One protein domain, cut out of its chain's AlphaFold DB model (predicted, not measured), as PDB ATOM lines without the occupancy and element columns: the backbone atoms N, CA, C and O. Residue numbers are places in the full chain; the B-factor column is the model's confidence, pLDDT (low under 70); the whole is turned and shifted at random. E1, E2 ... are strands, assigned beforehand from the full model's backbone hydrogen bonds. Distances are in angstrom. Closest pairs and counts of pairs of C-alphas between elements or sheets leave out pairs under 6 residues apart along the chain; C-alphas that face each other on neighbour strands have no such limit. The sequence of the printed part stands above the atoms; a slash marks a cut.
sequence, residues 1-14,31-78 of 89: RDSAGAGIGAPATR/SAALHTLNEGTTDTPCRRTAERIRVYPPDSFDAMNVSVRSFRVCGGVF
ATOM      1  N   ARG A   1      93.415 155.061 121.712       90.06
ATOM      2  CA  ARG A   1      93.014 154.168 120.605       90.06
ATOM      3  C   ARG A   1      94.272 153.607 119.969       90.06
ATOM      4  O   ARG A   1      95.284 154.308 119.980       90.06
ATOM      5  N   ASP A   2      94.226 152.365 119.504       90.50
ATOM      6  CA  ASP A   2      95.351 151.739 118.798       90.50
ATOM      7  C   ASP A   2      95.371 152.115 117.305       90.50
ATOM      8  O   ASP A   2      94.585 152.960 116.860       90.50
ATOM      9  N   SER A   3      96.290 151.511 116.550       88.19
ATOM     10  CA  SER A   3      96.488 151.750 115.115       88.19
ATOM     11  C   SER A   3      95.259 151.433 114.272       88.19
ATOM     12  O   SER A   3      94.904 152.211 113.384       88.19
ATOM     13  N   ALA A   4      94.547 150.361 114.619       90.62
ATOM     14  CA  ALA A   4      93.287 149.961 113.999       90.62
ATOM     15  C   ALA A   4      92.099 150.855 114.409       90.62
ATOM     16  O   ALA A   4      91.003 150.729 113.866       90.62
ATOM     17  N   GLY A   5      92.292 151.776 115.359       88.94
ATOM     18  CA  GLY A   5      91.247 152.675 115.836       88.94
ATOM     19  C   GLY A   5      90.334 152.061 116.898       88.94
ATOM     20  O   GLY A   5      89.290 152.653 117.194       88.94
ATOM     21  N   ALA A   6      90.720 150.938 117.512       93.19
ATOM     22  CA  ALA A   6      89.992 150.322 118.616       93.19
ATOM     23  C   ALA A   6      90.261 151.041 119.954       93.19
ATOM     24  O   ALA A   6      91.278 151.719 120.158       93.19
ATOM     25  N   GLY A   7      89.294 150.957 120.872       93.62
ATOM     26  CA  GLY A   7      89.398 151.533 122.215       93.62
ATOM     27  C   GLY A   7      90.451 150.820 123.068       93.62
ATOM     28  O   GLY A   7      90.600 149.607 122.981       93.62
ATOM     29  N   ILE A   8      91.174 151.573 123.907       93.88
ATOM     30  CA  ILE A   8      92.168 151.020 124.839       93.88
ATOM     31  C   ILE A   8      91.692 151.264 126.272       93.88
ATOM     32  O   ILE A   8      91.909 152.342 126.830       93.88
ATOM     33  N   GLY A   9      91.070 150.251 126.872       93.31
ATOM     34  CA  GLY A   9      90.528 150.326 128.230       93.31
ATOM     35  C   GLY A   9      89.434 151.390 128.400       93.31
ATOM     36  O   GLY A   9      88.876 151.900 127.428       93.31
ATOM     37  N   ALA A  10      89.137 151.719 129.659       94.75
ATOM     38  CA  ALA A  10      88.123 152.706 130.026       94.75
ATOM     39  C   ALA A  10      88.533 154.154 129.662       94.75
ATOM     40  O   ALA A  10      89.734 154.458 129.656       94.75
ATOM     41  N   PRO A  11      87.571 155.056 129.377       94.81
ATOM     42  CA  PRO A  11      87.844 156.479 129.156       94.81
ATOM     43  C   PRO A  11      88.400 157.164 130.415       94.81
ATOM     44  O   PRO A  11      88.331 156.609 131.510       94.81
ATOM     45  N   ALA A  12      88.948 158.370 130.247       94.56
ATOM     46  CA  ALA A  12      89.425 159.169 131.371       94.56
ATOM     47  C   ALA A  12      88.263 159.611 132.268       94.56
ATOM     48  O   ALA A  12      87.202 159.999 131.769       94.56
ATOM     49  N   THR A  13      88.478 159.604 133.580       94.81
ATOM     50  CA  THR A  13      87.558 160.206 134.549       94.81
ATOM     51  C   THR A  13      87.832 161.706 134.676       94.81
ATOM     52  O   THR A  13      88.940 162.182 134.425       94.81
ATOM     53  N   ARG A  14      86.812 162.494 135.030       91.38
ATOM     54  CA  ARG A  14      86.986 163.938 135.238       91.38
ATOM     55  C   ARG A  14      87.608 164.196 136.606       91.38
ATOM     56  O   ARG A  14      87.108 163.694 137.609       91.38
ATOM     57  N   SER A  31      92.583 173.995 126.014       88.19
ATOM     58  CA  SER A  31      93.403 172.861 126.415       88.19
ATOM     59  C   SER A  31      92.830 172.193 127.661       88.19
ATOM     60  O   SER A  31      92.133 172.806 128.469       88.19
ATOM     61  N   ALA A  32      93.109 170.903 127.805       88.81
ATOM     62  CA  ALA A  32      92.837 170.128 129.005       88.81
ATOM     63  C   ALA A  32      94.064 169.258 129.284       88.81
ATOM     64  O   ALA A  32      94.680 168.738 128.350       88.81
ATOM     65  N   ALA A  33      94.429 169.119 130.556       91.69
ATOM     66  CA  ALA A  33      95.537 168.267 130.962       91.69
ATOM     67  C   ALA A  33      95.043 166.837 131.195       91.69
ATOM     68  O   ALA A  33      93.990 166.634 131.804       91.69
ATOM     69  N   LEU A  34      95.818 165.862 130.721       93.88
ATOM     70  CA  LEU A  34      95.629 164.449 131.028       93.88
ATOM     71  C   LEU A  34      96.643 164.028 132.084       93.88
ATOM     72  O   LEU A  34      97.824 164.349 131.966       93.88
ATOM     73  N   HIS A  35      96.178 163.274 133.072       95.00
ATOM     74  CA  HIS A  35      97.002 162.736 134.145       95.00
ATOM     75  C   HIS A  35      97.050 161.212 134.065       95.00
ATOM     76  O   HIS A  35      96.036 160.542 133.850       95.00
ATOM     77  N   THR A  36      98.255 160.681 134.234       95.75
ATOM     78  CA  THR A  36      98.593 159.259 134.341       95.75
ATOM     79  C   THR A  36      99.781 159.133 135.289       95.75
ATOM     80  O   THR A  36     100.515 160.104 135.485       95.75
ATOM     81  N   LEU A  37      99.997 157.951 135.861       95.75
ATOM     82  CA  LEU A  37     101.217 157.682 136.622       95.75
ATOM     83  C   LEU A  37     102.392 157.348 135.698       95.75
ATOM     84  O   LEU A  37     102.200 156.984 134.532       95.75
ATOM     85  N   ASN A  38     103.603 157.452 136.245       93.06
ATOM     86  CA  ASN A  38     104.800 156.910 135.616       93.06
ATOM     87  C   ASN A  38     104.800 155.379 135.731       93.06
ATOM     88  O   ASN A  38     104.248 154.797 136.669       93.06
ATOM     89  N   GLU A  39     105.433 154.714 134.769       93.00
ATOM     90  CA  GLU A  39     105.627 153.264 134.816       93.00
ATOM     91  C   GLU A  39     106.421 152.872 136.074       93.00
ATOM     92  O   GLU A  39     107.378 153.549 136.446       93.00
ATOM     93  N   GLY A  40     105.990 151.812 136.764       92.69
ATOM     94  CA  GLY A  40     106.633 151.332 137.992       92.69
ATOM     95  C   GLY A  40     106.293 152.106 139.271       92.69
ATOM     96  O   GLY A  40     106.774 151.739 140.334       92.69
ATOM     97  N   THR A  41     105.444 153.145 139.220       94.44
ATOM     98  CA  THR A  41     104.958 153.820 140.446       94.44
ATOM     99  C   THR A  41     104.025 152.928 141.282       94.44
ATOM    100  O   THR A  41     103.905 153.114 142.487       94.44
ATOM    101  N   THR A  42     103.364 151.957 140.651       93.81
ATOM    102  CA  THR A  42     102.471 150.977 141.294       93.81
ATOM    103  C   THR A  42     102.646 149.616 140.623       93.81
ATOM    104  O   THR A  42     103.074 149.580 139.468       93.81
ATOM    105  N   ASP A  43     102.163 148.539 141.246       94.00
ATOM    106  CA  ASP A  43     102.146 147.192 140.645       94.00
ATOM    107  C   ASP A  43     101.186 147.053 139.447       94.00
ATOM    108  O   ASP A  43     101.205 146.055 138.728       94.00
ATOM    109  N   THR A  44     100.329 148.052 139.202       94.38
ATOM    110  CA  THR A  44      99.425 148.046 138.046       94.38
ATOM    111  C   THR A  44     100.185 148.409 136.760       94.38
ATOM    112  O   THR A  44     100.725 149.517 136.664       94.38
ATOM    113  N   PRO A  45     100.186 147.533 135.734       93.38
ATOM    114  CA  PRO A  45     100.944 147.755 134.509       93.38
ATOM    115  C   PRO A  45     100.362 148.883 133.649       93.38
ATOM    116  O   PRO A  45      99.194 149.272 133.760       93.38
ATOM    117  N   CYS A  46     101.183 149.387 132.729       95.69
ATOM    118  CA  CYS A  46     100.725 150.305 131.695       95.69
ATOM    119  C   CYS A  46      99.817 149.602 130.678       95.69
ATOM    120  O   CYS A  46     100.053 148.465 130.269       95.69
ATOM    121  N   ARG A  47      98.801 150.318 130.194       94.50
ATOM    122  CA  ARG A  47      98.038 149.926 129.006       94.50
ATOM    123  C   ARG A  47      98.947 149.935 127.774       94.50
ATOM    124  O   ARG A  47      99.994 150.586 127.757       94.50
ATOM    125  N   ARG A  48      98.493 149.275 126.701       93.75
ATOM    126  CA  ARG A  48      99.159 149.355 125.390       93.75
ATOM    127  C   ARG A  48      99.312 150.813 124.940       93.75
ATOM    128  O   ARG A  48      98.462 151.652 125.247       93.75
ATOM    129  N   THR A  49     100.356 151.080 124.161       94.19
ATOM    130  CA  THR A  49     100.604 152.394 123.560       94.19
ATOM    131  C   THR A  49      99.422 152.833 122.706       94.19
ATOM    132  O   THR A  49      98.915 152.076 121.876       94.19
ATOM    133  N   ALA A  50      98.969 154.064 122.927       94.56
ATOM    134  CA  ALA A  50      97.970 154.696 122.088       94.56
ATOM    135  C   ALA A  50      98.649 155.427 120.929       94.56
ATOM    136  O   ALA A  50      99.654 156.106 121.120       94.56
ATOM    137  N   GLU A  51      98.042 155.352 119.750       95.31
ATOM    138  CA  GLU A  51      98.414 156.206 118.616       95.31
ATOM    139  C   GLU A  51      97.537 157.453 118.540       95.31
ATOM    140  O   GLU A  51      97.948 158.495 118.032       95.31
ATOM    141  N   ARG A  52      96.299 157.350 119.038       95.12
ATOM    142  CA  ARG A  52      95.301 158.420 118.973       95.12
ATOM    143  C   ARG A  52      94.502 158.531 120.264       95.12
ATOM    144  O   ARG A  52      94.104 157.516 120.845       95.12
ATOM    145  N   ILE A  53      94.195 159.754 120.679       94.31
ATOM    146  CA  ILE A  53      93.257 160.057 121.764       94.31
ATOM    147  C   ILE A  53      91.952 160.554 121.145       94.31
ATOM    148  O   ILE A  53      91.967 161.482 120.342       94.31
ATOM    149  N   ARG A  54      90.829 159.936 121.525       94.94
ATOM    150  CA  ARG A  54      89.489 160.402 121.149       94.94
ATOM    151  C   ARG A  54      89.006 161.395 122.198       94.94
ATOM    152  O   ARG A  54      88.938 161.035 123.372       94.94
ATOM    153  N   VAL A  55      88.654 162.598 121.772       91.94
ATOM    154  CA  VAL A  55      88.191 163.693 122.627       91.94
ATOM    155  C   VAL A  55      86.811 164.131 122.161       91.94
ATOM    156  O   VAL A  55      86.557 164.195 120.962       91.94
ATOM    157  N   TYR A  56      85.939 164.439 123.111       89.44
ATOM    158  CA  TYR A  56      84.662 165.097 122.865       89.44
ATOM    159  C   TYR A  56      84.756 166.508 123.447       89.44
ATOM    160  O   TYR A  56      84.938 166.632 124.664       89.44
ATOM    161  N   PRO A  57      84.737 167.556 122.609       83.44
ATOM    162  CA  PRO A  57      84.742 168.931 123.090       83.44
ATOM    163  C   PRO A  57      83.528 169.232 123.986       83.44
ATOM    164  O   PRO A  57      82.520 168.525 123.915       83.44
ATOM    165  N   PRO A  58      83.600 170.277 124.831       77.62
ATOM    166  CA  PRO A  58      82.438 170.771 125.560       77.62
ATOM    167  C   PRO A  58      81.264 171.009 124.610       77.62
ATOM    168  O   PRO A  58      81.451 171.551 123.524       77.62
ATOM    169  N   ASP A  59      80.079 170.566 125.026       79.31
ATOM    170  CA  ASP A  59      78.818 170.741 124.300       79.31
ATOM    171  C   ASP A  59      78.806 170.177 122.860       79.31
ATOM    172  O   ASP A  59      77.968 170.556 122.044       79.31
ATOM    173  N   SER A  60      79.699 169.228 122.545       82.69
ATOM    174  CA  SER A  60      79.750 168.542 121.251       82.69
ATOM    175  C   SER A  60      79.827 167.022 121.401       82.69
ATOM    176  O   SER A  60      80.621 166.477 122.173       82.69
ATOM    177  N   PHE A  61      79.016 166.319 120.610       90.25
ATOM    178  CA  PHE A  61      79.071 164.861 120.469       90.25
ATOM    179  C   PHE A  61      79.996 164.414 119.331       90.25
ATOM    180  O   PHE A  61      80.248 163.214 119.178       90.25
ATOM    181  N   ASP A  62      80.543 165.360 118.568       91.06
ATOM    182  CA  ASP A  62      81.477 165.066 117.495       91.06
ATOM    183  C   ASP A  62      82.862 164.805 118.069       91.06
ATOM    184  O   ASP A  62      83.481 165.627 118.749       91.06
ATOM    185  N   ALA A  63      83.359 163.603 117.803       91.56
ATOM    186  CA  ALA A  63      84.636 163.184 118.336       91.56
ATOM    187  C   ALA A  63      85.799 163.717 117.497       91.56
ATOM    188  O   ALA A  63      85.895 163.450 116.299       91.56
ATOM    189  N   MET A  64      86.764 164.335 118.167       91.44
ATOM    190  CA  MET A  64      88.070 164.661 117.608       91.44
ATOM    191  C   MET A  64      89.070 163.545 117.921       91.44
ATOM    192  O   MET A  64      89.048 162.968 119.009       91.44
ATOM    193  N   ASN A  65      89.972 163.240 116.985       92.81
ATOM    194  CA  ASN A  65      91.082 162.315 117.217       92.81
ATOM    195  C   ASN A  65      92.406 163.076 117.167       92.81
ATOM    196  O   ASN A  65      92.745 163.661 116.142       92.81
ATOM    197  N   VAL A  66      93.157 163.037 118.262       92.12
ATOM    198  CA  VAL A  66      94.468 163.682 118.388       92.12
ATOM    199  C   VAL A  66      95.548 162.615 118.306       92.12
ATOM    200  O   VAL A  66      95.553 161.687 119.117       92.12
ATOM    201  N   SER A  67      96.453 162.729 117.337       94.31
ATOM    202  CA  SER A  67      97.605 161.832 117.225       94.31
ATOM    203  C   SER A  67      98.587 162.078 118.366       94.31
ATOM    204  O   SER A  67      98.921 163.222 118.673       94.31
ATOM    205  N   VAL A  68      99.068 161.002 118.979       92.50
ATOM    206  CA  VAL A  68     100.023 161.048 120.089       92.50
ATOM    207  C   VAL A  68     101.181 160.094 119.829       92.50
ATOM    208  O   VAL A  68     101.031 159.083 119.150       92.50
ATOM    209  N   ARG A  69     102.358 160.428 120.363       89.38
ATOM    210  CA  ARG A  69     103.560 159.594 120.261       89.38
ATOM    211  C   ARG A  69     103.872 159.008 121.629       89.38
ATOM    212  O   ARG A  69     103.985 159.752 122.597       89.38
ATOM    213  N   SER A  70     103.991 157.685 121.696       86.75
ATOM    214  CA  SER A  70     104.411 156.954 122.899       86.75
ATOM    215  C   SER A  70     103.542 157.187 124.147       86.75
ATOM    216  O   SER A  70     103.996 156.953 125.265       86.75
ATOM    217  N   PHE A  71     102.287 157.622 123.986       92.31
ATOM    218  CA  PHE A  71     101.384 157.843 125.114       92.31
ATOM    219  C   PHE A  71     100.888 156.507 125.675       92.31
ATOM    220  O   PHE A  71     100.311 155.687 124.952       92.31
ATOM    221  N   ARG A  72     101.083 156.308 126.980       94.88
ATOM    222  CA  ARG A  72     100.601 155.150 127.737       94.88
ATOM    223  C   ARG A  72      99.911 155.629 129.006       94.88
ATOM    224  O   ARG A  72     100.313 156.618 129.603       94.88
ATOM    225  N   VAL A  73      98.871 154.902 129.393       96.00
ATOM    226  CA  VAL A  73      98.164 155.087 130.663       96.00
ATOM    227  C   VAL A  73      98.680 154.033 131.628       96.00
ATOM    228  O   VAL A  73      98.604 152.850 131.299       96.00
ATOM    229  N   CYS A  74      99.171 154.431 132.793       96.12
ATOM    230  CA  CYS A  74      99.805 153.544 133.764       96.12
ATOM    231  C   CYS A  74      99.191 153.695 135.153       96.12
ATOM    232  O   CYS A  74      98.558 154.702 135.472       96.12
ATOM    233  N   GLY A  75      99.368 152.662 135.978       94.31
ATOM    234  CA  GLY A  75      98.920 152.678 137.366       94.31
ATOM    235  C   GLY A  75      97.404 152.724 137.551       94.31
ATOM    236  O   GLY A  75      96.924 153.154 138.591       94.31
ATOM    237  N   GLY A  76      96.632 152.373 136.517       92.31
ATOM    238  CA  GLY A  76      95.169 152.475 136.535       92.31
ATOM    239  C   GLY A  76      94.619 153.908 136.525       92.31
ATOM    240  O   GLY A  76      93.406 154.078 136.434       92.31
ATOM    241  N   VAL A  77      95.482 154.928 136.548       95.25
ATOM    242  CA  VAL A  77      95.091 156.340 136.598       95.25
ATOM    243  C   VAL A  77      94.983 156.891 135.186       95.25
ATOM    244  O   VAL A  77      95.968 156.959 134.454       95.25
ATOM    245  N   PHE A  78      93.776 157.306 134.813       96.38
ATOM    246  CA  PHE A  78      93.549 158.083 133.605       96.38
ATOM    247  C   PHE A  78      92.520 159.162 133.886       96.38
ATOM    248  O   PHE A  78      91.320 158.891 133.930       96.38
TER     249      PHE A  78
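This is residues 1 to 14 and 31 to 78 of the 89 residues of a protein of Streptomyces sp. SID8361 (UniProt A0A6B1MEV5). There is little regular structure: one bent hairpin, E1 and E2, accompanied by long loops, residues 1 to 14 and 31 to 49. The hairpin's turn near Asp 59 lies at one end of the long axis and the loop turn near Asp 43 at the other. The 62 printed residues hold two named strands, E1 then E2, in an antiparallel sheet, and no named helix; the class is all strand, with 14 residues in named elements. The whole is compact, with a radius of gyration of the C-alphas of 12.1 A and spans of 36 by 26 by 18 A.

E1, residues 50 to 55, begins at C-alpha 50 (97.970, 154.696, 122.088) and is 13.3 A long. E2, residues 64 to 71, is 16.7 A long and ends at C-alpha 71 (101.384, 157.843, 125.114).

E1 and E2 form a hairpin over a short link, at 147 degrees between directions. C-alphas 52 and 67 face each other at 4.5 A. N 53 and O 66 are within hydrogen-bond range at 2.8 A. E2 bends by 53 degrees at residue 68.

Residues 15 to 30 are not printed; C-alphas 14 and 31 are 14.1 A apart across the cut. No printed residue is under 70 in pLDDT.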